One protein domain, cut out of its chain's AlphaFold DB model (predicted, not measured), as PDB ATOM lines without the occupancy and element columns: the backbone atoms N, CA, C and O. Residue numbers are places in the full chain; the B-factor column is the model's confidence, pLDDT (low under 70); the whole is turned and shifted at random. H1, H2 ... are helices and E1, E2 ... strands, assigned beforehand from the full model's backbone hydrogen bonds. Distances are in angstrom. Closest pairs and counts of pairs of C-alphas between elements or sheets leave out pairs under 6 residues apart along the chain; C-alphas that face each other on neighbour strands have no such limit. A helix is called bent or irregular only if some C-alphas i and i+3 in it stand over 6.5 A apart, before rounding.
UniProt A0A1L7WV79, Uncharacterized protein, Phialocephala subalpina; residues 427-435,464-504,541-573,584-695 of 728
ATOM      1  N   VAL A 427     313.107 422.252 404.780       94.38
ATOM      2  CA  VAL A 427     311.687 421.910 404.661       94.38
ATOM      3  C   VAL A 427     311.368 420.822 405.679       94.38
ATOM      4  O   VAL A 427     311.741 419.667 405.499       94.38
ATOM      5  N   VAL A 428     310.683 421.201 406.753       96.69
ATOM      6  CA  VAL A 428     310.170 420.299 407.786       96.69
ATOM      7  C   VAL A 428     308.823 419.752 407.326       96.69
ATOM      8  O   VAL A 428     307.931 420.522 406.965       96.69
ATOM      9  N   THR A 429     308.665 418.433 407.345       96.12
ATOM     10  CA  THR A 429     307.409 417.731 407.039       96.12
ATOM     11  C   THR A 429     307.017 416.817 408.204       96.12
ATOM     12  O   THR A 429     307.735 416.718 409.200       96.12
ATOM     13  N   ALA A 430     305.882 416.126 408.090       94.69
ATOM     14  CA  ALA A 430     305.514 415.070 409.032       94.69
ATOM     15  C   ALA A 430     306.563 413.940 409.060       94.69
ATOM     16  O   ALA A 430     306.966 413.493 410.128       94.69
ATOM     17  N   ASN A 431     307.069 413.540 407.890       92.62
ATOM     18  CA  ASN A 431     307.894 412.339 407.734       92.62
ATOM     19  C   ASN A 431     309.412 412.589 407.811       92.62
ATOM     20  O   ASN A 431     310.145 411.705 408.240       92.62
ATOM     21  N   ASP A 432     309.891 413.757 407.367       92.50
ATOM     22  CA  ASP A 432     311.324 414.046 407.164       92.50
ATOM     23  C   ASP A 432     311.648 415.560 407.222       92.50
ATOM     24  O   ASP A 432     310.757 416.410 407.086       92.50
ATOM     25  N   VAL A 433     312.933 415.902 407.373       93.50
ATOM     26  CA  VAL A 433     313.479 417.267 407.287       93.50
ATOM     27  C   VAL A 433     314.448 417.384 406.109       93.50
ATOM     28  O   VAL A 433     315.621 417.027 406.183       93.50
ATOM     29  N   ILE A 434     313.975 417.971 405.013       90.00
ATOM     30  CA  ILE A 434     314.719 418.057 403.754       90.00
ATOM     31  C   ILE A 434     315.497 419.377 403.683       90.00
ATOM     32  O   ILE A 434     314.909 420.459 403.623       90.00
ATOM     33  N   ARG A 435     316.831 419.318 403.597       86.69
ATOM     34  CA  ARG A 435     317.660 420.483 403.239       86.69
ATOM     35  C   ARG A 435     317.561 420.728 401.724       86.69
ATOM     36  O   ARG A 435     317.972 419.900 400.924       86.69
ATOM     37  N   TYR A 464     321.646 411.912 402.761       79.44
ATOM     38  CA  TYR A 464     322.002 412.766 403.892       79.44
ATOM     39  C   TYR A 464     320.793 412.950 404.812       79.44
ATOM     40  O   TYR A 464     319.769 413.497 404.408       79.44
ATOM     41  N   ASN A 465     320.941 412.539 406.071       89.00
ATOM     42  CA  ASN A 465     319.965 412.783 407.127       89.00
ATOM     43  C   ASN A 465     320.275 414.136 407.797       89.00
ATOM     44  O   ASN A 465     321.264 414.255 408.524       89.00
ATOM     45  N   PHE A 466     319.438 415.153 407.554       91.38
ATOM     46  CA  PHE A 466     319.648 416.494 408.113       91.38
ATOM     47  C   PHE A 466     319.469 416.548 409.632       91.38
ATOM     48  O   PHE A 466     320.226 417.265 410.276       91.38
ATOM     49  N   LEU A 467     318.528 415.788 410.209       93.44
ATOM     50  CA  LEU A 467     318.349 415.710 411.667       93.44
ATOM     51  C   LEU A 467     319.650 415.258 412.343       93.44
ATOM     52  O   LEU A 467     320.109 415.897 413.285       93.44
ATOM     53  N   LYS A 468     320.280 414.202 411.814       93.62
ATOM     54  CA  LYS A 468     321.551 413.694 412.338       93.62
ATOM     55  C   LYS A 468     322.693 414.695 412.148       93.62
ATOM     56  O   LYS A 468     323.395 414.989 413.106       93.62
ATOM     57  N   ASP A 469     322.872 415.250 410.949       92.12
ATOM     58  CA  ASP A 469     323.970 416.196 410.683       92.12
ATOM     59  C   ASP A 469     323.839 417.492 411.510       92.12
ATOM     60  O   ASP A 469     324.830 418.011 412.021       92.12
ATOM     61  N   PHE A 470     322.610 417.980 411.709       94.50
ATOM     62  CA  PHE A 470     322.313 419.166 412.517       94.50
ATOM     63  C   PHE A 470     322.515 418.948 414.027       94.50
ATOM     64  O   PHE A 470     322.764 419.920 414.743       94.50
ATOM     65  N   HIS A 471     322.437 417.711 414.524       95.62
ATOM     66  CA  HIS A 471     322.719 417.397 415.929       95.62
ATOM     67  C   HIS A 471     324.175 417.016 416.177       95.62
ATOM     68  O   HIS A 471     324.803 417.617 417.046       95.62
ATOM     69  N   ASP A 472     324.711 416.075 415.399       95.62
ATOM     70  CA  ASP A 472     326.026 415.472 415.638       95.62
ATOM     71  C   ASP A 472     327.181 416.367 415.155       95.62
ATOM     72  O   ASP A 472     328.217 416.450 415.814       95.62
ATOM     73  N   ASN A 473     327.020 417.031 414.001       94.19
ATOM     74  CA  ASN A 473     328.131 417.675 413.283       94.19
ATOM     75  C   ASN A 473     328.112 419.213 413.337       94.19
ATOM     76  O   ASN A 473     329.122 419.849 413.030       94.19
ATOM     77  N   PHE A 474     326.992 419.839 413.714       95.12
ATOM     78  CA  PHE A 474     326.897 421.297 413.843       95.12
ATOM     79  C   PHE A 474     327.152 421.743 415.289       95.12
ATOM     80  O   PHE A 474     326.330 421.529 416.178       95.12
ATOM     81  N   THR A 475     328.237 422.486 415.514       96.44
ATOM     82  CA  THR A 475     328.426 423.231 416.773       96.44
ATOM     83  C   THR A 475     327.330 424.290 416.955       96.44
ATOM     84  O   THR A 475     326.813 424.827 415.975       96.44
ATOM     85  N   GLY A 476     327.002 424.666 418.197       95.75
ATOM     86  CA  GLY A 476     325.936 425.645 418.479       95.75
ATOM     87  C   GLY A 476     326.089 426.986 417.738       95.75
ATOM     88  O   GLY A 476     325.103 427.541 417.253       95.75
ATOM     89  N   GLN A 477     327.326 427.465 417.543       96.56
ATOM     90  CA  GLN A 477     327.598 428.655 416.724       96.56
ATOM     91  C   GLN A 477     327.277 428.430 415.238       96.56
ATOM     92  O   GLN A 477     326.677 429.300 414.611       96.56
ATOM     93  N   GLN A 478     327.597 427.259 414.677       95.19
ATOM     94  CA  GLN A 478     327.234 426.907 413.297       95.19
ATOM     95  C   GLN A 478     325.720 426.712 413.136       95.19
ATOM     96  O   GLN A 478     325.171 427.159 412.128       95.19
ATOM     97  N   LYS A 479     325.022 426.112 414.119       95.62
ATOM     98  CA  LYS A 479     323.546 426.026 414.136       95.62
ATOM     99  C   LYS A 479     322.935 427.425 414.057       95.62
ATOM    100  O   LYS A 479     322.102 427.683 413.188       95.62
ATOM    101  N   GLN A 480     323.405 428.341 414.903       96.19
ATOM    102  CA  GLN A 480     322.971 429.734 414.909       96.19
ATOM    103  C   GLN A 480     323.293 430.448 413.586       96.19
ATOM    104  O   GLN A 480     322.383 430.978 412.952       96.19
ATOM    105  N   GLU A 481     324.544 430.446 413.119       95.00
ATOM    106  CA  GLU A 481     324.936 431.149 411.887       95.00
ATOM    107  C   GLU A 481     324.194 430.621 410.646       95.00
ATOM    108  O   GLU A 481     323.809 431.400 409.766       95.00
ATOM    109  N   PHE A 482     323.941 429.310 410.592       93.56
ATOM    110  CA  PHE A 482     323.126 428.688 409.555       93.56
ATOM    111  C   PHE A 482     321.674 429.172 409.626       93.56
ATOM    112  O   PHE A 482     321.165 429.691 408.629       93.56
ATOM    113  N   LEU A 483     321.010 429.064 410.781       95.50
ATOM    114  CA  LEU A 483     319.590 429.410 410.939       95.50
ATOM    115  C   LEU A 483     319.311 430.918 410.809       95.50
ATOM    116  O   LEU A 483     318.277 431.304 410.265       95.50
ATOM    117  N   LEU A 484     320.276 431.774 411.163       93.31
ATOM    118  CA  LEU A 484     320.237 433.220 410.903       93.31
ATOM    119  C   LEU A 484     320.141 433.572 409.405       93.31
ATOM    120  O   LEU A 484     319.607 434.627 409.061       93.31
ATOM    121  N   LYS A 485     320.673 432.716 408.521       91.38
ATOM    122  CA  LYS A 485     320.768 432.929 407.059       91.38
ATOM    123  C   LYS A 485     319.787 432.070 406.248       91.38
ATOM    124  O   LYS A 485     319.728 432.201 405.027       91.38
ATOM    125  N   THR A 486     319.049 431.192 406.919       92.56
ATOM    126  CA  THR A 486     318.198 430.138 406.348       92.56
ATOM    127  C   THR A 486     316.733 430.568 406.380       92.56
ATOM    128  O   THR A 486     316.280 431.177 407.351       92.56
ATOM    129  N   THR A 487     315.972 430.218 405.342       94.50
ATOM    130  CA  THR A 487     314.501 430.223 405.415       94.50
ATOM    131  C   THR A 487     314.005 428.809 405.695       94.50
ATOM    132  O   THR A 487     314.270 427.895 404.910       94.50
ATOM    133  N   VAL A 488     313.256 428.634 406.780       96.62
ATOM    134  CA  VAL A 488     312.628 427.360 407.145       96.62
ATOM    135  C   VAL A 488     311.207 427.316 406.584       96.62
ATOM    136  O   VAL A 488     310.415 428.231 406.806       96.62
ATOM    137  N   GLU A 489     310.863 426.247 405.872       96.88
ATOM    138  CA  GLU A 489     309.481 425.857 405.597       96.88
ATOM    139  C   GLU A 489     309.028 424.815 406.626       96.88
ATOM    140  O   GLU A 489     309.700 423.807 406.812       96.88
ATOM    141  N   ILE A 490     307.866 425.026 407.239       97.75
ATOM    142  CA  ILE A 490     307.068 423.977 407.883       97.75
ATOM    143  C   ILE A 490     305.953 423.644 406.897       97.75
ATOM    144  O   ILE A 490     305.139 424.512 406.584       97.75
ATOM    145  N   ARG A 491     305.912 422.422 406.371       96.50
ATOM    146  CA  ARG A 491     304.878 421.981 405.434       96.50
ATOM    147  C   ARG A 491     303.854 421.126 406.168       96.50
ATOM    148  O   ARG A 491     304.188 420.059 406.672       96.50
ATOM    149  N   VAL A 492     302.617 421.611 406.211       96.62
ATOM    150  CA  VAL A 492     301.463 420.884 406.743       96.62
ATOM    151  C   VAL A 492     300.613 420.441 405.565       96.62
ATOM    152  O   VAL A 492     300.125 421.276 404.802       96.62
ATOM    153  N   GLU A 493     300.448 419.136 405.414       94.06
ATOM    154  CA  GLU A 493     299.536 418.550 404.437       94.06
ATOM    155  C   GLU A 493     298.155 418.413 405.091       94.06
ATOM    156  O   GLU A 493     298.032 417.984 406.237       94.06
ATOM    157  N   ILE A 494     297.127 418.904 404.401       91.69
ATOM    158  CA  ILE A 494     295.740 418.905 404.869       91.69
ATOM    159  C   ILE A 494     295.086 417.607 404.359       91.69
ATOM    160  O   ILE A 494     295.096 417.389 403.147       91.69
ATOM    161  N   PRO A 495     294.542 416.739 405.233       88.25
ATOM    162  CA  PRO A 495     293.925 415.476 404.817       88.25
ATOM    163  C   PRO A 495     292.623 415.708 404.038       88.25
ATOM    164  O   PRO A 495     291.964 416.729 404.216       88.25
ATOM    165  N   GLU A 496     292.242 414.766 403.170       77.88
ATOM    166  CA  GLU A 496     291.133 414.904 402.201       77.88
ATOM    167  C   GLU A 496     289.725 415.006 402.819       77.88
ATOM    168  O   GLU A 496     288.808 415.519 402.180       77.88
ATOM    169  N   ASP A 497     289.542 414.626 404.085       67.44
ATOM    170  CA  ASP A 497     288.274 414.754 404.817       67.44
ATOM    171  C   ASP A 497     287.928 416.205 405.228       67.44
ATOM    172  O   ASP A 497     286.803 416.490 405.649       67.44
ATOM    173  N   TYR A 498     288.866 417.144 405.054       69.75
ATOM    174  CA  TYR A 498     288.773 418.552 405.457       69.75
ATOM    175  C   TYR A 498     287.565 419.346 404.923       69.75
ATOM    176  O   TYR A 498     287.181 420.328 405.569       69.75
ATOM    177  N   GLU A 499     286.985 418.977 403.772       64.50
ATOM    178  CA  GLU A 499     285.801 419.654 403.210       64.50
ATOM    179  C   GLU A 499     284.483 419.162 403.822       64.50
ATOM    180  O   GLU A 499     283.486 419.884 403.799       64.50
ATOM    181  N   ASN A 500     284.457 417.952 404.391       65.69
ATOM    182  CA  ASN A 500     283.245 417.351 404.937       65.69
ATOM    183  C   ASN A 500     283.512 416.695 406.305       65.69
ATOM    184  O   ASN A 500     283.600 415.468 406.402       65.69
ATOM    185  N   PRO A 501     283.543 417.483 407.400       58.06
ATOM    186  CA  PRO A 501     283.809 416.994 408.758       58.06
ATOM    187  C   PRO A 501     282.712 416.073 409.329       58.06
ATOM    188  O   PRO A 501     282.756 415.713 410.507       58.06
ATOM    189  N   ASN A 502     281.709 415.690 408.530       61.00
ATOM    190  CA  ASN A 502     280.788 414.606 408.859       61.00
ATOM    191  C   ASN A 502     281.311 413.233 408.402       61.00
ATOM    192  O   ASN A 502     281.009 412.253 409.076       61.00
ATOM    193  N   ILE A 503     282.151 413.157 407.359       62.59
ATOM    194  CA  ILE A 503     282.829 411.910 406.958       62.59
ATOM    195  C   ILE A 503     283.746 411.438 408.093       62.59
ATOM    196  O   ILE A 503     283.659 410.291 408.511       62.59
ATOM    197  N   ALA A 504     284.506 412.352 408.703       56.47
ATOM    198  CA  ALA A 504     285.361 412.075 409.864       56.47
ATOM    199  C   ALA A 504     284.618 411.561 411.123       56.47
ATOM    200  O   ALA A 504     285.255 411.130 412.086       56.47
ATOM    201  N   GLY A 541     301.049 405.349 415.831       71.56
ATOM    202  CA  GLY A 541     301.126 406.803 416.010       71.56
ATOM    203  C   GLY A 541     301.372 407.473 414.659       71.56
ATOM    204  O   GLY A 541     302.417 407.242 414.056       71.56
ATOM    205  N   GLU A 542     300.433 408.281 414.159       85.62
ATOM    206  CA  GLU A 542     300.675 409.081 412.953       85.62
ATOM    207  C   GLU A 542     301.646 410.216 413.305       85.62
ATOM    208  O   GLU A 542     301.282 411.168 413.997       85.62
ATOM    209  N   ARG A 543     302.907 410.069 412.881       92.06
ATOM    210  CA  ARG A 543     303.986 411.029 413.144       92.06
ATOM    211  C   ARG A 543     303.611 412.390 412.559       92.06
ATOM    212  O   ARG A 543     303.421 412.517 411.354       92.06
ATOM    213  N   THR A 544     303.529 413.414 413.399       94.81
ATOM    214  CA  THR A 544     303.104 414.752 412.984       94.81
ATOM    215  C   THR A 544     304.289 415.679 412.716       94.81
ATOM    216  O   THR A 544     305.422 415.440 413.133       94.81
ATOM    217  N   VAL A 545     304.021 416.821 412.074       96.56
ATOM    218  CA  VAL A 545     305.036 417.873 411.880       96.56
ATOM    219  C   VAL A 545     305.539 418.438 413.220       96.56
ATOM    220  O   VAL A 545     306.670 418.906 413.291       96.56
ATOM    221  N   LEU A 546     304.735 418.370 414.293       97.12
ATOM    222  CA  LEU A 546     305.161 418.771 415.639       97.12
ATOM    223  C   LEU A 546     306.202 417.811 416.220       97.12
ATOM    224  O   LEU A 546     307.139 418.265 416.867       97.12
ATOM    225  N   ASP A 547     306.089 416.513 415.950       96.50
ATOM    226  CA  ASP A 547     307.049 415.516 416.435       96.50
ATOM    227  C   ASP A 547     308.409 415.706 415.751       96.50
ATOM    228  O   ASP A 547     309.436 415.783 416.421       96.50
ATOM    229  N   THR A 548     308.415 415.950 414.437       96.75
ATOM    230  CA  THR A 548     309.628 416.330 413.690       96.75
ATOM    231  C   THR A 548     310.227 417.667 414.161       96.75
ATOM    232  O   THR A 548     311.447 417.829 414.162       96.75
ATOM    233  N   LEU A 549     309.406 418.634 414.589       97.69
ATOM    234  CA  LEU A 549     309.892 419.890 415.183       97.69
ATOM    235  C   LEU A 549     310.488 419.685 416.584       97.69
ATOM    236  O   LEU A 549     311.500 420.304 416.905       97.69
ATOM    237  N   ASN A 550     309.917 418.788 417.389       97.12
ATOM    238  CA  ASN A 550     310.481 418.387 418.677       97.12
ATOM    239  C   ASN A 550     311.822 417.656 418.500       97.12
ATOM    240  O   ASN A 550     312.773 417.955 419.218       97.12
ATOM    241  N   GLU A 551     311.935 416.770 417.503       96.56
ATOM    242  CA  GLU A 551     313.192 416.097 417.143       96.56
ATOM    243  C   GLU A 551     314.289 417.066 416.676       96.56
ATOM    244  O   GLU A 551     315.464 416.799 416.914       96.56
ATOM    245  N   LEU A 552     313.947 418.204 416.059       96.88
ATOM    246  CA  LEU A 552     314.912 419.265 415.719       96.88
ATOM    247  C   LEU A 552     315.446 420.025 416.949       96.88
ATOM    248  O   LEU A 552     316.491 420.673 416.865       96.88
ATOM    249  N   GLY A 553     314.764 419.926 418.091       96.75
ATOM    250  CA  GLY A 553     315.170 420.520 419.361       96.75
ATOM    251  C   GLY A 553     314.949 422.034 419.466       96.75
ATOM    252  O   GLY A 553     314.802 422.770 418.488       96.75
ATOM    253  N   THR A 554     314.965 422.536 420.703       96.75
ATOM    254  CA  THR A 554     314.701 423.953 421.005       96.75
ATOM    255  C   THR A 554     315.758 424.904 420.433       96.75
ATOM    256  O   THR A 554     315.443 426.064 420.172       96.75
ATOM    257  N   GLU A 555     316.986 424.439 420.172       96.62
ATOM    258  CA  GLU A 555     318.024 425.222 419.484       96.62
ATOM    259  C   GLU A 555     317.610 425.619 418.058       96.62
ATOM    260  O   GLU A 555     317.940 426.719 417.607       96.62
ATOM    261  N   PHE A 556     316.868 424.756 417.353       97.75
ATOM    262  CA  PHE A 556     316.383 425.033 416.003       97.75
ATOM    263  C   PHE A 556     315.311 426.128 416.011       97.75
ATOM    264  O   PHE A 556     315.402 427.105 415.259       97.75
ATOM    265  N   ALA A 557     314.325 426.006 416.904       97.25
ATOM    266  CA  ALA A 557     313.251 426.984 417.048       97.25
ATOM    267  C   ALA A 557     313.785 428.361 417.493       97.25
ATOM    268  O   ALA A 557     313.518 429.371 416.837       97.25
ATOM    269  N   ASN A 558     314.628 428.402 418.532       96.94
ATOM    270  CA  ASN A 558     315.162 429.648 419.096       96.94
ATOM    271  C   ASN A 558     316.136 430.408 418.175       96.94
ATOM    272  O   ASN A 558     316.370 431.588 418.409       96.94
ATOM    273  N   ASN A 559     316.707 429.785 417.137       97.44
ATOM    274  CA  ASN A 559     317.600 430.471 416.188       97.44
ATOM    275  C   ASN A 559     316.953 430.764 414.817       97.44
ATOM    276  O   ASN A 559     317.555 431.455 413.989       97.44
ATOM    277  N   THR A 560     315.736 430.277 414.555       97.69
ATOM    278  CA  THR A 560     315.061 430.452 413.258       97.69
ATOM    279  C   THR A 560     314.431 431.842 413.126       97.69
ATOM    280  O   THR A 560     313.422 432.144 413.758       97.69
ATOM    281  N   LYS A 561     314.989 432.686 412.244       96.81
ATOM    282  CA  LYS A 561     314.478 434.052 411.993       96.81
ATOM    283  C   LYS A 561     313.400 434.156 410.915       96.81
ATOM    284  O   LYS A 561     312.537 435.032 410.994       96.81
ATOM    285  N   ASN A 562     313.467 433.304 409.892       96.69
ATOM    286  CA  ASN A 562     312.611 433.382 408.708       96.69
ATOM    287  C   ASN A 562     311.816 432.083 408.570       96.69
ATOM    288  O   ASN A 562     312.355 431.073 408.112       96.69
ATOM    289  N   LEU A 563     310.543 432.117 408.962       97.56
ATOM    290  CA  LEU A 563     309.660 430.955 408.960       97.56
ATOM    291  C   LEU A 563     308.595 431.067 407.861       97.56
ATOM    292  O   LEU A 563     308.081 432.145 407.558       97.56
ATOM    293  N   THR A 564     308.253 429.942 407.243       97.62
ATOM    294  CA  THR A 564     307.175 429.817 406.258       97.62
ATOM    295  C   THR A 564     306.339 428.589 406.580       97.62
ATOM    296  O   THR A 564     306.765 427.473 406.301       97.62
ATOM    297  N   VAL A 565     305.140 428.767 407.126       98.00
ATOM    298  CA  VAL A 565     304.192 427.661 407.298       98.00
ATOM    299  C   VAL A 565     303.395 427.521 406.006       98.00
ATOM    300  O   VAL A 565     302.633 428.414 405.642       98.00
ATOM    301  N   THR A 566     303.612 426.431 405.274       97.31
ATOM    302  CA  THR A 566     302.912 426.133 404.023       97.31
ATOM    303  C   THR A 566     301.802 425.128 404.285       97.31
ATOM    304  O   THR A 566     302.087 423.979 404.616       97.31
ATOM    305  N   LEU A 567     300.552 425.560 404.111       96.31
ATOM    306  CA  LEU A 567     299.385 424.683 404.121       96.31
ATOM    307  C   LEU A 567     299.202 424.125 402.708       96.31
ATOM    308  O   LEU A 567     299.022 424.890 401.756       96.31
ATOM    309  N   VAL A 568     299.287 422.807 402.568       93.81
ATOM    310  CA  VAL A 568     299.092 422.092 401.306       93.81
ATOM    311  C   VAL A 568     297.710 421.464 401.326       93.81
ATOM    312  O   VAL A 568     297.496 420.448 401.980       93.81
ATOM    313  N   PHE A 569     296.776 422.083 400.608       89.62
ATOM    314  CA  PHE A 569     295.475 421.478 400.348       89.62
ATOM    315  C   PHE A 569     295.645 420.317 399.359       89.62
ATOM    316  O   PHE A 569     296.458 420.431 398.430       89.62
ATOM    317  N   PRO A 570     294.928 419.200 399.554       85.44
ATOM    318  CA  PRO A 570     295.105 418.022 398.727       85.44
ATOM    319  C   PRO A 570     294.612 418.316 397.310       85.44
ATOM    320  O   PRO A 570     293.670 419.085 397.091       85.44
ATOM    321  N   ARG A 571     295.273 417.713 396.322       73.00
ATOM    322  CA  ARG A 571     294.805 417.773 394.940       73.00
ATOM    323  C   ARG A 571     293.744 416.702 394.765       73.00
ATOM    324  O   ARG A 571     294.114 415.552 394.580       73.00
ATOM    325  N   ASP A 572     292.471 417.073 394.744       63.69
ATOM    326  CA  ASP A 572     291.450 416.172 394.215       63.69
ATOM    327  C   ASP A 572     291.510 416.219 392.671       63.69
ATOM    328  O   ASP A 572     291.245 417.275 392.075       63.69
ATOM    329  N   PRO A 573     291.930 415.131 391.994       51.16
ATOM    330  CA  PRO A 573     292.126 415.132 390.550       51.16
ATOM    331  C   PRO A 573     290.847 414.796 389.771       51.16
ATOM    332  O   PRO A 573     290.852 414.923 388.546       51.16
ATOM    333  N   LEU A 584     280.106 430.632 397.958       52.03
ATOM    334  CA  LEU A 584     280.913 431.605 398.709       52.03
ATOM    335  C   LEU A 584     280.378 431.886 400.124       52.03
ATOM    336  O   LEU A 584     281.095 432.455 400.945       52.03
ATOM    337  N   ALA A 585     279.135 431.492 400.405       49.56
ATOM    338  CA  ALA A 585     278.571 431.415 401.743       49.56
ATOM    339  C   ALA A 585     278.629 429.952 402.230       49.56
ATOM    340  O   ALA A 585     277.770 429.158 401.833       49.56
ATOM    341  N   PRO A 586     279.607 429.570 403.071       53.06
ATOM    342  CA  PRO A 586     279.554 428.285 403.750       53.06
ATOM    343  C   PRO A 586     278.391 428.314 404.756       53.06
ATOM    344  O   PRO A 586     278.191 429.305 405.465       53.06
ATOM    345  N   VAL A 587     277.583 427.251 404.766       57.62
ATOM    346  CA  VAL A 587     276.357 427.160 405.587       57.62
ATOM    347  C   VAL A 587     276.692 427.111 407.081       57.62
ATOM    348  O   VAL A 587     275.974 427.669 407.909       57.62
ATOM    349  N   GLU A 588     277.825 426.497 407.408       66.00
ATOM    350  CA  GLU A 588     278.436 426.490 408.734       66.00
ATOM    351  C   GLU A 588     279.721 427.346 408.707       66.00
ATOM    352  O   GLU A 588     280.279 427.614 407.644       66.00
ATOM    353  N   GLY A 589     280.153 427.859 409.864       76.94
ATOM    354  CA  GLY A 589     281.286 428.796 409.952       76.94
ATOM    355  C   GLY A 589     282.661 428.122 409.870       76.94
ATOM    356  O   GLY A 589     282.830 427.073 409.257       76.94
ATOM    357  N   ALA A 590     283.657 428.706 410.541       80.38
ATOM    358  CA  ALA A 590     284.958 428.061 410.712       80.38
ATOM    359  C   ALA A 590     284.823 426.642 411.313       80.38
ATOM    360  O   ALA A 590     284.039 426.478 412.258       80.38
ATOM    361  N   PRO A 591     285.608 425.645 410.847       82.31
ATOM    362  CA  PRO A 591     285.545 424.248 411.296       82.31
ATOM    363  C   PRO A 591     286.221 424.043 412.668       82.31
ATOM    364  O   PRO A 591     287.007 423.120 412.879       82.31
ATOM    365  N   VAL A 592     285.928 424.935 413.617       81.19
ATOM    366  CA  VAL A 592     286.492 424.950 414.970       81.19
ATOM    367  C   VAL A 592     286.138 423.644 415.677       81.19
ATOM    368  O   VAL A 592     284.968 423.385 415.960       81.19
ATOM    369  N   GLY A 593     287.157 422.841 415.980       81.19
ATOM    370  CA  GLY A 593     287.007 421.529 416.603       81.19
ATOM    371  C   GLY A 593     287.323 420.340 415.691       81.19
ATOM    372  O   GLY A 593     287.468 419.243 416.227       81.19
ATOM    373  N   CYS A 594     287.486 420.510 414.369       85.00
ATOM    374  CA  CYS A 594     287.996 419.419 413.527       85.00
ATOM    375  C   CYS A 594     289.474 419.119 413.852       85.00
ATOM    376  O   CYS A 594     290.206 419.997 414.322       85.00
ATOM    377  N   ALA A 595     289.923 417.882 413.613       88.19
ATOM    378  CA  ALA A 595     291.265 417.430 413.994       88.19
ATOM    379  C   ALA A 595     292.371 418.336 413.421       88.19
ATOM    380  O   ALA A 595     293.229 418.808 414.165       88.19
ATOM    381  N   THR A 596     292.278 418.667 412.131       90.25
ATOM    382  CA  THR A 596     293.216 419.540 411.414       90.25
ATOM    383  C   THR A 596     293.239 420.969 411.963       90.25
ATOM    384  O   THR A 596     294.313 421.543 412.128       90.25
ATOM    385  N   PHE A 597     292.083 421.545 412.319       91.75
ATOM    386  CA  PHE A 597     292.027 422.872 412.944       91.75
ATOM    387  C   PHE A 597     292.700 422.849 414.322       91.75
ATOM    388  O   PHE A 597     293.526 423.708 414.617       91.75
ATOM    389  N   ASN A 598     292.418 421.826 415.135       92.50
ATOM    390  CA  ASN A 598     293.022 421.658 416.461       92.50
ATOM    391  C   ASN A 598     294.538 421.375 416.379       92.50
ATOM    392  O   ASN A 598     295.284 421.746 417.284       92.50
ATOM    393  N   PHE A 599     295.014 420.730 415.309       94.50
ATOM    394  CA  PHE A 599     296.442 420.563 415.033       94.50
ATOM    395  C   PHE A 599     297.111 421.899 414.678       94.50
ATOM    396  O   PHE A 599     298.173 422.208 415.215       94.50
ATOM    397  N   LEU A 600     296.481 422.726 413.836       96.06
ATOM    398  CA  LEU A 600     296.997 424.058 413.501       96.06
ATOM    399  C   LEU A 600     296.972 425.022 414.701       96.06
ATOM    400  O   LEU A 600     297.895 425.817 414.847       96.06
ATOM    401  N   ASP A 601     295.981 424.910 415.590       95.31
ATOM    402  CA  ASP A 601     295.899 425.617 416.881       95.31
ATOM    403  C   ASP A 601     297.097 425.242 417.786       95.31
ATOM    404  O   ASP A 601     297.838 426.117 418.240       95.31
ATOM    405  N   LYS A 602     297.404 423.939 417.921       96.81
ATOM    406  CA  LYS A 602     298.624 423.448 418.598       96.81
ATOM    407  C   LYS A 602     299.921 423.911 417.925       96.81
ATOM    408  O   LYS A 602     300.868 424.256 418.626       96.81
ATOM    409  N   LEU A 603     299.982 423.929 416.593       97.56
ATOM    410  CA  LEU A 603     301.155 424.401 415.847       97.56
ATOM    411  C   LEU A 603     301.388 425.902 416.044       97.56
ATOM    412  O   LEU A 603     302.533 426.321 416.193       97.56
ATOM    413  N   CYS A 604     300.323 426.704 416.106       97.25
ATOM    414  CA  CYS A 604     300.430 428.125 416.416       97.25
ATOM    415  C   CYS A 604     300.964 428.336 417.837       97.25
ATOM    416  O   CYS A 604     301.928 429.079 417.995       97.25
ATOM    417  N   HIS A 605     300.444 427.616 418.839       97.00
ATOM    418  CA  HIS A 605     301.002 427.634 420.197       97.00
ATOM    419  C   HIS A 605     302.481 427.214 420.239       97.00
ATOM    420  O   HIS A 605     303.298 427.912 420.832       97.00
ATOM    421  N   TYR A 606     302.858 426.135 419.544       97.62
ATOM    422  CA  TYR A 606     304.252 425.693 419.472       97.62
ATOM    423  C   TYR A 606     305.182 426.767 418.884       97.62
ATOM    424  O   TYR A 606     306.274 426.988 419.412       97.62
ATOM    425  N   ILE A 607     304.746 427.466 417.830       97.69
ATOM    426  CA  ILE A 607     305.481 428.592 417.237       97.69
ATOM    427  C   ILE A 607     305.620 429.738 418.252       97.69
ATOM    428  O   ILE A 607     306.731 430.202 418.503       97.69
ATOM    429  N   ASP A 608     304.517 430.146 418.876       96.56
ATOM    430  CA  ASP A 608     304.441 431.263 419.827       96.56
ATOM    431  C   ASP A 608     305.227 431.056 421.134       96.56
ATOM    432  O   ASP A 608     305.503 432.037 421.834       96.56
ATOM    433  N   ASP A 609     305.513 429.806 421.507       97.00
ATOM    434  CA  ASP A 609     306.213 429.447 422.747       97.00
ATOM    435  C   ASP A 609     307.690 429.055 422.516       97.00
ATOM    436  O   ASP A 609     308.508 429.256 423.412       97.00
ATOM    437  N   ASN A 610     308.067 428.550 421.328       97.25
ATOM    438  CA  ASN A 610     309.429 428.050 421.058       97.25
ATOM    439  C   ASN A 610     310.255 428.914 420.087       97.25
ATOM    440  O   ASN A 610     311.485 428.904 420.158       97.25
ATOM    441  N   PHE A 611     309.631 429.655 419.165       97.44
ATOM    442  CA  PHE A 611     310.347 430.389 418.110       97.44
ATOM    443  C   PHE A 611     310.618 431.856 418.487       97.44
ATOM    444  O   PHE A 611     310.222 432.797 417.794       97.44
ATOM    445  N   SER A 612     311.341 432.054 419.590       96.19
ATOM    446  CA  SER A 612     311.623 433.371 420.186       96.19
ATOM    447  C   SER A 612     312.321 434.387 419.260       96.19
ATOM    448  O   SER A 612     312.208 435.592 419.484       96.19
ATOM    449  N   ALA A 613     313.021 433.930 418.213       96.69
ATOM    450  CA  ALA A 613     313.815 434.774 417.316       96.69
ATOM    451  C   ALA A 613     313.169 435.095 415.952       96.69
ATOM    452  O   ALA A 613     313.835 435.722 415.120       96.69
ATOM    453  N   ILE A 614     311.915 434.700 415.685       97.12
ATOM    454  CA  ILE A 614     311.265 435.003 414.397       97.12
ATOM    455  C   ILE A 614     311.219 436.517 414.156       97.12
ATOM    456  O   ILE A 614     310.690 437.290 414.952       97.12
ATOM    457  N   THR A 615     311.721 436.934 412.993       96.62
ATOM    458  CA  THR A 615     311.561 438.297 412.468       96.62
ATOM    459  C   THR A 615     310.548 438.356 411.328       96.62
ATOM    460  O   THR A 615     309.914 439.392 411.137       96.62
ATOM    461  N   ASN A 616     310.379 437.256 410.583       96.19
ATOM    462  CA  ASN A 616     309.471 437.150 409.440       96.19
ATOM    463  C   ASN A 616     308.727 435.807 409.467       96.19
ATOM    464  O   ASN A 616     309.370 434.754 409.467       96.19
ATOM    465  N   LEU A 617     307.392 435.843 409.415       97.62
ATOM    466  CA  LEU A 617     306.545 434.655 409.278       97.62
ATOM    467  C   LEU A 617     305.665 434.758 408.023       97.62
ATOM    468  O   LEU A 617     304.859 435.674 407.878       97.62
ATOM    469  N   THR A 618     305.794 433.782 407.129       97.69
ATOM    470  CA  THR A 618     304.892 433.590 405.988       97.69
ATOM    471  C   THR A 618     303.858 432.524 406.334       97.69
ATOM    472  O   THR A 618     304.243 431.432 406.751       97.69
ATOM    473  N   VAL A 619     302.577 432.777 406.071       97.62
ATOM    474  CA  VAL A 619     301.563 431.720 405.935       97.62
ATOM    475  C   VAL A 619     301.287 431.549 404.442       97.62
ATOM    476  O   VAL A 619     300.833 432.474 403.770       97.62
ATOM    477  N   CYS A 620     301.642 430.388 403.900       97.00
ATOM    478  CA  CYS A 620     301.658 430.100 402.472       97.00
ATOM    479  C   CYS A 620     300.588 429.059 402.129       97.00
ATOM    480  O   CYS A 620     300.730 427.876 402.420       97.00
ATOM    481  N   LEU A 621     299.515 429.490 401.481       95.56
ATOM    482  CA  LEU A 621     298.433 428.631 401.018       95.56
ATOM    483  C   LEU A 621     298.826 428.051 399.661       95.56
ATOM    484  O   LEU A 621     298.778 428.757 398.651       95.56
ATOM    485  N   ARG A 622     299.264 426.791 399.620       92.75
ATOM    486  CA  ARG A 622     299.606 426.129 398.359       92.75
ATOM    487  C   ARG A 622     298.320 425.717 397.648       92.75
ATOM    488  O   ARG A 622     297.511 424.983 398.208       92.75
ATOM    489  N   VAL A 623     298.137 426.213 396.427       85.44
ATOM    490  CA  VAL A 623     296.901 426.058 395.649       85.44
ATOM    491  C   VAL A 623     297.164 425.115 394.466       85.44
ATOM    492  O   VAL A 623     298.028 425.425 393.640       85.44
ATOM    493  N   PRO A 624     296.453 423.982 394.338       83.25
ATOM    494  CA  PRO A 624     296.554 423.128 393.158       83.25
ATOM    495  C   PRO A 624     296.215 423.899 391.876       83.25
ATOM    496  O   PRO A 624     295.217 424.616 391.827       83.25
ATOM    497  N   SER A 625     297.013 423.755 390.818       77.38
ATOM    498  CA  SER A 625     296.871 424.552 389.583       77.38
ATOM    499  C   SER A 625     295.592 424.269 388.777       77.38
ATOM    500  O   SER A 625     295.251 425.046 387.886       77.38
ATOM    501  N   ASN A 626     294.874 423.188 389.096       71.88
ATOM    502  CA  ASN A 626     293.539 422.863 388.586       71.88
ATOM    503  C   ASN A 626     292.395 423.500 389.403       71.88
ATOM    504  O   ASN A 626     291.265 423.540 388.920       71.88
ATOM    505  N   THR A 627     292.657 423.996 390.616       69.38
ATOM    506  CA  THR A 627     291.633 424.638 391.455       69.38
ATOM    507  C   THR A 627     291.465 426.114 391.103       69.38
ATOM    508  O   THR A 627     292.414 426.831 390.778       69.38
ATOM    509  N   ARG A 628     290.220 426.591 391.158       67.75
ATOM    510  CA  ARG A 628     289.884 427.989 390.882       67.75
ATOM    511  C   ARG A 628     290.296 428.864 392.066       67.75
ATOM    512  O   ARG A 628     289.799 428.665 393.164       67.75
ATOM    513  N   MET A 629     291.137 429.871 391.831       68.62
ATOM    514  CA  MET A 629     291.395 430.916 392.828       68.62
ATOM    515  C   MET A 629     290.202 431.890 392.947       68.62
ATOM    516  O   MET A 629     289.590 432.217 391.923       68.62
ATOM    517  N   PRO A 630     289.909 432.432 394.148       74.12
ATOM    518  CA  PRO A 630     290.504 432.091 395.445       74.12
ATOM    519  C   PRO A 630     290.013 430.736 395.981       74.12
ATOM    520  O   PRO A 630     288.973 430.244 395.552       74.12
ATOM    521  N   LEU A 631     290.748 430.184 396.955       83.00
ATOM    522  CA  LEU A 631     290.334 429.003 397.728       83.00
ATOM    523  C   LEU A 631     288.925 429.177 398.334       83.00
ATOM    524  O   LEU A 631     288.471 430.299 398.579       83.00
ATOM    525  N   SER A 632     288.251 428.058 398.609       83.88
ATOM    526  CA  SER A 632     286.928 428.039 399.237       83.88
ATOM    527  C   SER A 632     286.956 428.680 400.634       83.88
ATOM    528  O   SER A 632     287.986 428.707 401.310       83.88
ATOM    529  N   MET A 633     285.824 429.211 401.108       84.81
ATOM    530  CA  MET A 633     285.786 429.806 402.452       84.81
ATOM    531  C   MET A 633     286.169 428.811 403.571       84.81
ATOM    532  O   MET A 633     286.957 429.208 404.430       84.81
ATOM    533  N   PRO A 634     285.733 427.531 403.552       84.81
ATOM    534  CA  PRO A 634     286.234 426.508 404.475       84.81
ATOM    535  C   PRO A 634     287.754 426.294 404.404       84.81
ATOM    536  O   PRO A 634     288.397 426.244 405.450       84.81
ATOM    537  N   GLN A 635     288.346 426.249 403.201       87.88
ATOM    538  CA  GLN A 635     289.805 426.168 403.013       87.88
ATOM    539  C   GLN A 635     290.525 427.355 403.666       87.88
ATOM    540  O   GLN A 635     291.509 427.180 404.383       87.88
ATOM    541  N   LEU A 636     290.009 428.572 403.470       90.69
ATOM    542  CA  LEU A 636     290.571 429.781 404.072       90.69
ATOM    543  C   LEU A 636     290.468 429.775 405.606       90.69
ATOM    544  O   LEU A 636     291.379 430.265 406.271       90.69
ATOM    545  N   TYR A 637     289.425 429.191 406.199       92.69
ATOM    546  CA  TYR A 637     289.254 429.173 407.656       92.69
ATOM    547  C   TYR A 637     290.339 428.394 408.423       92.69
ATOM    548  O   TYR A 637     290.532 428.664 409.609       92.69
ATOM    549  N   TYR A 638     291.129 427.535 407.768       93.12
ATOM    550  CA  TYR A 638     292.334 426.935 408.366       93.12
ATOM    551  C   TYR A 638     293.462 427.953 408.653       93.12
ATOM    552  O   TYR A 638     294.414 427.634 409.360       93.12
ATOM    553  N   VAL A 639     293.343 429.203 408.185       95.88
ATOM    554  CA  VAL A 639     294.243 430.321 408.538       95.88
ATOM    555  C   VAL A 639     293.908 430.943 409.902       95.88
ATOM    556  O   VAL A 639     294.736 431.643 410.480       95.88
ATOM    557  N   LEU A 640     292.712 430.712 410.449       95.69
ATOM    558  CA  LEU A 640     292.255 431.423 411.649       95.69
ATOM    559  C   LEU A 640     293.121 431.208 412.909       95.69
ATOM    560  O   LEU A 640     293.302 432.196 413.615       95.69
ATOM    561  N   PRO A 641     293.738 430.037 413.177       96.06
ATOM    562  CA  PRO A 641     294.678 429.896 414.296       96.06
ATOM    563  C   PRO A 641     295.885 430.851 414.227       96.06
ATOM    564  O   PRO A 641     296.340 431.366 415.246       96.06
ATOM    565  N   PHE A 642     296.362 431.192 413.024       96.56
ATOM    566  CA  PHE A 642     297.488 432.120 412.840       96.56
ATOM    567  C   PHE A 642     297.131 433.572 413.218       96.56
ATOM    568  O   PHE A 642     298.015 434.387 413.479       96.56
ATOM    569  N   TYR A 643     295.839 433.906 413.308       95.38
ATOM    570  CA  TYR A 643     295.366 435.190 413.836       95.38
ATOM    571  C   TYR A 643     295.392 435.273 415.376       95.38
ATOM    572  O   TYR A 643     295.144 436.362 415.909       95.38
ATOM    573  N   ASP A 644     295.660 434.174 416.085       94.50
ATOM    574  CA  ASP A 644     295.789 434.136 417.549       94.50
ATOM    575  C   ASP A 644     297.248 434.247 418.034       94.50
ATOM    576  O   ASP A 644     297.470 434.467 419.224       94.50
ATOM    577  N   LEU A 645     298.227 434.158 417.120       95.50
ATOM    578  CA  LEU A 645     299.657 434.313 417.412       95.50
ATOM    579  C   LEU A 645     299.971 435.659 418.090       95.50
ATOM    580  O   LEU A 645     299.570 436.727 417.608       95.50
ATOM    581  N   LYS A 646     300.780 435.620 419.154       94.12
ATOM    582  CA  LYS A 646     301.407 436.790 419.798       94.12
ATOM    583  C   LYS A 646     302.279 437.553 418.799       94.12
ATOM    584  O   LYS A 646     302.350 438.783 418.849       94.12
ATOM    585  N   PHE A 647     302.963 436.838 417.904       91.25
ATOM    586  CA  PHE A 647     303.818 437.434 416.881       91.25
ATOM    587  C   PHE A 647     302.989 438.062 415.748       91.25
ATOM    588  O   PHE A 647     302.398 437.364 414.931       91.25
ATOM    589  N   THR A 648     302.971 439.397 415.654       88.19
ATOM    590  CA  THR A 648     302.078 440.121 414.724       88.19
ATOM    591  C   THR A 648     302.658 440.424 413.336       88.19
ATOM    592  O   THR A 648     301.918 440.901 412.479       88.19
ATOM    593  N   ASN A 649     303.959 440.220 413.086       93.62
ATOM    594  CA  ASN A 649     304.606 440.583 411.809       93.62
ATOM    595  C   ASN A 649     304.594 439.420 410.799       93.62
ATOM    596  O   ASN A 649     305.643 438.971 410.328       93.62
ATOM    597  N   TRP A 650     303.401 438.909 410.489       96.00
ATOM    598  CA  TRP A 650     303.210 437.820 409.530       96.00
ATOM    599  C   TRP A 650     302.388 438.237 408.308       96.00
ATOM    600  O   TRP A 650     301.660 439.230 408.333       96.00
ATOM    601  N   TYR A 651     302.531 437.491 407.212       96.19
ATOM    602  CA  TYR A 651     301.856 437.777 405.946       96.19
ATOM    603  C   TYR A 651     301.304 436.516 405.274       96.19
ATOM    604  O   TYR A 651     301.944 435.464 405.252       96.19
ATOM    605  N   LEU A 652     300.103 436.647 404.705       96.56
ATOM    606  CA  LEU A 652     299.371 435.578 404.027       96.56
ATOM    607  C   LEU A 652     299.592 435.646 402.508       96.56
ATOM    608  O   LEU A 652     299.388 436.697 401.890       96.56
ATOM    609  N   VAL A 653     299.978 434.528 401.893       96.44
ATOM    610  CA  VAL A 653     300.207 434.411 400.441       96.44
ATOM    611  C   VAL A 653     299.576 433.137 399.872       96.44
ATOM    612  O   VAL A 653     299.553 432.109 400.539       96.44
ATOM    613  N   TYR A 654     299.105 433.185 398.628       94.25
ATOM    614  CA  TYR A 654     298.832 432.007 397.805       94.25
ATOM    615  C   TYR A 654     300.099 431.603 397.042       94.25
ATOM    616  O   TYR A 654     300.791 432.462 396.497       94.25
ATOM    617  N   LEU A 655     300.358 430.306 396.908       93.12
ATOM    618  CA  LEU A 655     301.346 429.760 395.976       93.12
ATOM    619  C   LEU A 655     300.671 428.717 395.073       93.12
ATOM    620  O   LEU A 655     300.587 427.545 395.451       93.12
ATOM    621  N   PRO A 656     300.149 429.127 393.905       89.50
ATOM    622  CA  PRO A 656     299.646 428.203 392.897       89.50
ATOM    623  C   PRO A 656     300.752 427.291 392.364       89.50
ATOM    624  O   PRO A 656     301.851 427.761 392.082       89.50
ATOM    625  N   ASP A 657     300.462 426.005 392.166       86.62
ATOM    626  CA  ASP A 657     301.438 425.000 391.701       86.62
ATOM    627  C   ASP A 657     302.090 425.317 390.340       86.62
ATOM    628  O   ASP A 657     303.141 424.770 390.011       86.62
ATOM    629  N   ASN A 658     301.477 426.192 389.537       84.38
ATOM    630  CA  ASN A 658     301.991 426.667 388.251       84.38
ATOM    631  C   ASN A 658     302.774 427.994 388.335       84.38
ATOM    632  O   ASN A 658     303.249 428.470 387.304       84.38
ATOM    633  N   LEU A 659     302.919 428.602 389.520       85.38
ATOM    634  CA  LEU A 659     303.650 429.855 389.727       85.38
ATOM    635  C   LEU A 659     304.869 429.654 390.634       85.38
ATOM    636  O   LEU A 659     304.792 429.082 391.714       85.38
ATOM    637  N   THR A 660     306.010 430.210 390.224       83.62
ATOM    638  CA  THR A 660     307.240 430.250 391.038       83.62
ATOM    639  C   THR A 660     307.211 431.327 392.124       83.62
ATOM    640  O   THR A 660     307.951 431.240 393.103       83.62
ATOM    641  N   ASN A 661     306.370 432.351 391.953       88.44
ATOM    642  CA  ASN A 661     306.225 433.476 392.870       88.44
ATOM    643  C   ASN A 661     304.890 433.378 393.613       88.44
ATOM    644  O   ASN A 661     303.841 433.221 392.989       88.44
ATOM    645  N   ALA A 662     304.931 433.532 394.936       92.50
ATOM    646  CA  ALA A 662     303.726 433.601 395.748       92.50
ATOM    647  C   ALA A 662     303.006 434.951 395.555       92.50
ATOM    648  O   ALA A 662     303.641 436.007 395.502       92.50
ATOM    649  N   LEU A 663     301.679 434.912 395.473       92.94
ATOM    650  CA  LEU A 663     300.795 436.069 395.345       92.94
ATOM    651  C   LEU A 663     300.257 436.448 396.727       92.94
ATOM    652  O   LEU A 663     299.780 435.586 397.458       92.94
ATOM    653  N   LYS A 664     300.293 437.727 397.106       94.44
ATOM    654  CA  LYS A 664     299.754 438.171 398.402       94.44
ATOM    655  C   LYS A 664     298.232 437.985 398.456       94.44
ATOM    656  O   LYS A 664     297.539 438.286 397.487       94.44
ATOM    657  N   VAL A 665     297.704 437.505 399.586       91.81
ATOM    658  CA  VAL A 665     296.250 437.432 399.799       91.81
ATOM    659  C   VAL A 665     295.745 438.813 400.206       91.81
ATOM    660  O   VAL A 665     296.165 439.359 401.223       91.81
ATOM    661  N   GLU A 666     294.846 439.385 399.406       90.94
ATOM    662  CA  GLU A 666     294.317 440.739 399.596       90.94
ATOM    663  C   GLU A 666     292.800 440.812 399.345       90.94
ATOM    664  O   GLU A 666     292.153 439.843 398.934       90.94
ATOM    665  N   GLY A 667     292.213 441.983 399.614       90.94
ATOM    666  CA  GLY A 667     290.818 442.289 399.301       90.94
ATOM    667  C   GLY A 667     289.803 441.423 400.056       90.94
ATOM    668  O   GLY A 667     289.870 441.268 401.277       90.94
ATOM    669  N   TRP A 668     288.829 440.885 399.316       87.88
ATOM    670  CA  TRP A 668     287.649 440.198 399.862       87.88
ATOM    671  C   TRP A 668     287.991 439.014 400.777       87.88
ATOM    672  O   TRP A 668     287.352 438.851 401.813       87.88
ATOM    673  N   CYS A 669     289.027 438.235 400.443       88.88
ATOM    674  CA  CYS A 669     289.414 437.044 401.207       88.88
ATOM    675  C   CYS A 669     289.857 437.413 402.632       88.88
ATOM    676  O   CYS A 669     289.369 436.839 403.602       88.88
ATOM    677  N   VAL A 670     290.713 438.436 402.764       92.06
ATOM    678  CA  VAL A 670     291.145 438.967 404.071       92.06
ATOM    679  C   VAL A 670     289.955 439.577 404.815       92.06
ATOM    680  O   VAL A 670     289.756 439.310 405.993       92.06
ATOM    681  N   GLY A 671     289.095 440.322 404.112       92.06
ATOM    682  CA  GLY A 671     287.881 440.900 404.695       92.06
ATOM    683  C   GLY A 671     286.874 439.872 405.231       92.06
ATOM    684  O   GLY A 671     286.106 440.206 406.131       92.06
ATOM    685  N   MET A 672     286.873 438.637 404.717       89.88
ATOM    686  CA  MET A 672     286.064 437.530 405.247       89.88
ATOM    687  C   MET A 672     286.776 436.745 406.355       89.88
ATOM    688  O   MET A 672     286.112 436.326 407.303       89.88
ATOM    689  N   LEU A 673     288.104 436.601 406.290       92.69
ATOM    690  CA  LEU A 673     288.905 436.057 407.391       92.69
ATOM    691  C   LEU A 673     288.789 436.919 408.654       92.69
ATOM    692  O   LEU A 673     288.486 436.381 409.713       92.69
ATOM    693  N   ASP A 674     288.918 438.245 408.534       93.50
ATOM    694  CA  ASP A 674     288.698 439.200 409.632       93.50
ATOM    695  C   ASP A 674     287.324 438.984 410.299       93.50
ATOM    696  O   ASP A 674     287.220 438.899 411.520       93.50
ATOM    697  N   ARG A 675     286.258 438.841 409.495       93.12
ATOM    698  CA  ARG A 675     284.879 438.654 409.984       93.12
ATOM    699  C   ARG A 675     284.678 437.328 410.712       93.12
ATOM    700  O   ARG A 675     283.980 437.296 411.727       93.12
ATOM    701  N   GLU A 676     285.246 436.232 410.205       92.50
ATOM    702  CA  GLU A 676     285.135 434.936 410.884       92.50
ATOM    703  C   GLU A 676     286.037 434.877 412.121       92.50
ATOM    704  O   GLU A 676     285.617 434.331 413.137       92.50
ATOM    705  N   ARG A 677     287.211 435.525 412.100       93.12
ATOM    706  CA  ARG A 677     288.053 435.725 413.287       93.12
ATOM    707  C   ARG A 677     287.275 436.443 414.387       93.12
ATOM    708  O   ARG A 677     287.198 435.921 415.495       93.12
ATOM    709  N   ASP A 678     286.641 437.575 414.084       93.06
ATOM    710  CA  ASP A 678     285.817 438.312 415.050       93.06
ATOM    711  C   ASP A 678     284.678 437.427 415.597       93.06
ATOM    712  O   ASP A 678     284.459 437.360 416.810       93.06
ATOM    713  N   ARG A 679     284.005 436.655 414.730       92.00
ATOM    714  CA  ARG A 679     282.966 435.685 415.123       92.00
ATOM    715  C   ARG A 679     283.510 434.584 416.048       92.00
ATOM    716  O   ARG A 679     282.847 434.238 417.028       92.00
ATOM    717  N   VAL A 680     284.692 434.033 415.770       89.00
ATOM    718  CA  VAL A 680     285.356 433.001 416.587       89.00
ATOM    719  C   VAL A 680     285.827 433.576 417.926       89.00
ATOM    720  O   VAL A 680     285.598 432.951 418.962       89.00
ATOM    721  N   VAL A 681     286.391 434.785 417.948       89.75
ATOM    722  CA  VAL A 681     286.781 435.493 419.178       89.75
ATOM    723  C   VAL A 681     285.560 435.765 420.059       89.75
ATOM    724  O   VAL A 681     285.599 435.463 421.251       89.75
ATOM    725  N   ILE A 682     284.442 436.234 419.492       91.44
ATOM    726  CA  ILE A 682     283.182 436.432 420.229       91.44
ATOM    727  C   ILE A 682     282.658 435.103 420.798       91.44
ATOM    728  O   ILE A 682     282.284 435.052 421.971       91.44
ATOM    729  N   LYS A 683     282.684 434.006 420.023       89.56
ATOM    730  CA  LYS A 683     282.318 432.659 420.509       89.56
ATOM    731  C   LYS A 683     283.218 432.203 421.669       89.56
ATOM    732  O   LYS A 683     282.695 431.787 422.703       89.56
ATOM    733  N   ARG A 684     284.548 432.316 421.535       87.75
ATOM    734  CA  ARG A 684     285.533 431.963 422.580       87.75
ATOM    735  C   ARG A 684     285.337 432.806 423.849       87.75
ATOM    736  O   ARG A 684     285.316 432.250 424.944       87.75
ATOM    737  N   MET A 685     285.134 434.120 423.717       91.12
ATOM    738  CA  MET A 685     284.864 435.027 424.844       91.12
ATOM    739  C   MET A 685     283.547 434.692 425.552       91.12
ATOM    740  O   MET A 685     283.533 434.584 426.777       91.12
ATOM    741  N   LYS A 686     282.460 434.457 424.800       94.88
ATOM    742  CA  LYS A 686     281.168 434.043 425.369       94.88
ATOM    743  C   LYS A 686     281.300 432.724 426.131       94.88
ATOM    744  O   LYS A 686     280.845 432.654 427.268       94.88
ATOM    745  N   LYS A 687     281.975 431.718 425.557       93.56
ATOM    746  CA  LYS A 687     282.255 430.449 426.249       93.56
ATOM    747  C   LYS A 687     283.043 430.685 427.542       93.56
ATOM    748  O   LYS A 687     282.617 430.234 428.593       93.56
ATOM    749  N   LYS A 688     284.132 431.461 427.504       92.81
ATOM    750  CA  LYS A 688     284.943 431.782 428.694       92.81
ATOM    751  C   LYS A 688     284.154 432.526 429.782       92.81
ATOM    752  O   LYS A 688     284.427 432.336 430.964       92.81
ATOM    753  N   GLN A 689     283.179 433.357 429.408       95.00
ATOM    754  CA  GLN A 689     282.268 434.013 430.351       95.00
ATOM    755  C   GLN A 689     281.229 433.039 430.928       95.00
ATOM    756  O   GLN A 689     280.907 433.123 432.109       95.00
ATOM    757  N   GLU A 690     280.715 432.116 430.118       95.38
ATOM    758  CA  GLU A 690     279.790 431.067 430.551       95.38
ATOM    759  C   GLU A 690     280.474 430.065 431.491       95.38
ATOM    760  O   GLU A 690     279.921 429.732 432.531       95.38
ATOM    761  N   ASP A 691     281.698 429.646 431.177       93.56
ATOM    762  CA  ASP A 691     282.482 428.727 432.002       93.56
ATOM    763  C   ASP A 691     282.934 429.390 433.315       93.56
ATOM    764  O   ASP A 691     282.921 428.738 434.354       93.56
ATOM    765  N   ARG A 692     283.208 430.707 433.319       93.38
ATOM    766  CA  ARG A 692     283.341 431.483 434.568       93.38
ATOM    767  C   ARG A 692     282.051 431.475 435.380       93.38
ATOM    768  O   ARG A 692     282.085 431.033 436.516       93.38
ATOM    769  N   ARG A 693     280.907 431.813 434.776       93.81
ATOM    770  CA  ARG A 693     279.600 431.736 435.455       93.81
ATOM    771  C   ARG A 693     279.277 430.336 435.980       93.81
ATOM    772  O   ARG A 693     278.579 430.235 436.975       93.81
ATOM    773  N   LYS A 694     279.758 429.262 435.345       93.25
ATOM    774  CA  LYS A 694     279.628 427.891 435.870       93.25
ATOM    775  C   LYS A 694     280.513 427.643 437.086       93.25
ATOM    776  O   LYS A 694     280.098 426.869 437.927       93.25
ATOM    777  N   ILE A 695     281.681 428.276 437.189       91.44
ATOM    778  CA  ILE A 695     282.530 428.234 438.391       91.44
ATOM    779  C   ILE A 695     281.908 429.101 439.498       91.44
ATOM    780  O   ILE A 695     281.764 428.633 440.617       91.44
TER     781      ILE A 695
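This is residues 427 to 435, 464 to 504, 541 to 573 and 584 to 695 of the 728 residues of an uncharacterized protein of Phialocephala subalpina (UniProt A0A1L7WV79). A strongly twisted wall of four parallel strands, in the order E2, E3, E4, E5, bears H4 and H6 on one face, making two layers, helices on one face of a sheet. H1, H2 and H5 lie toward the end where E2 and E3 begin; at the far side of the body the long H9 packs on H7 and H8, and its residues 682 to 695 stick out as an arm. The printed part has 195 residues, with named elements in the order E1 H1 H2 E2 H3 H4 H5 E3 H6 E4 H7 H8 E5 H9, nine helices and five strands, class mixed. It is compact, radius of gyration of the C-alphas 17.9 A, spanning 53 by 50 by 35 A.

E1, residues 433 to 435, pairs with no named strand; its closest C-alpha pair with H1, residues 466 to 472, is Val 433 and Phe 466, 6.3 A. H2, residues 476 to 485, touches H5, residues 554 to 559, at C-alphas 480 and 559, 5.6 A. E2, residues 487 to 493, and E3, residues 562 to 568, are parallel, N 490 to O 564 being 2.8 A. H3, residues 496 to 499, is irregular, C-alphas 496 and 499 being 7.2 A apart, and is apart from H4, residues 545 to 552. H4 is on the sheet, closest C-alphas 492 and 545, 6.9 A. H6, residues 595 to 610, is over E2 and E3 at a height over the sheet of 11.2 A, its local plane fitted to only just 6 C-alphas. E4, residues 616 to 623, is parallel to E3, N 565 to O 618 2.8 A, and to E5, residues 650 to 656, N 621 to O 653 2.8 A. With H7, residues 633 to 637, and H8, residues 640 to 643, E4 and E5 form a strand-helix-strand unit, parallel neighbours with helices between, its crossover right-handed. H9, residues 668 to 695, touches H8 with residues 673 to 677 alone, closest C-alphas 640 and 677, 6.2 A. Every O i to N i+4 pair is within hydrogen-bond range in H1, H4, H5, H6 and H7, against 5 of 6 in H2 and 23 of 24 in H9; H3 and H8 are too short for one.

E1 begins at C-alpha 433 (313.479, 417.267, 407.287). E4 is 21.7 A long, H6 22.2 A and H9 40.7 A, ending at C-alpha 695 (282.530, 428.234, 438.391).

The farthest C-alphas, of Tyr 464 and Arg 693, are 56.2 A apart. Residues 436 to 463, 505 to 540 and 574 to 583 are not printed, with gaps of 8.9, 17.7 and 21.5 A. The link E5 to H9 is long. Residues 497 to 504, 572 to 573, 584 to 588 and 627 to 629 have pLDDT under 70.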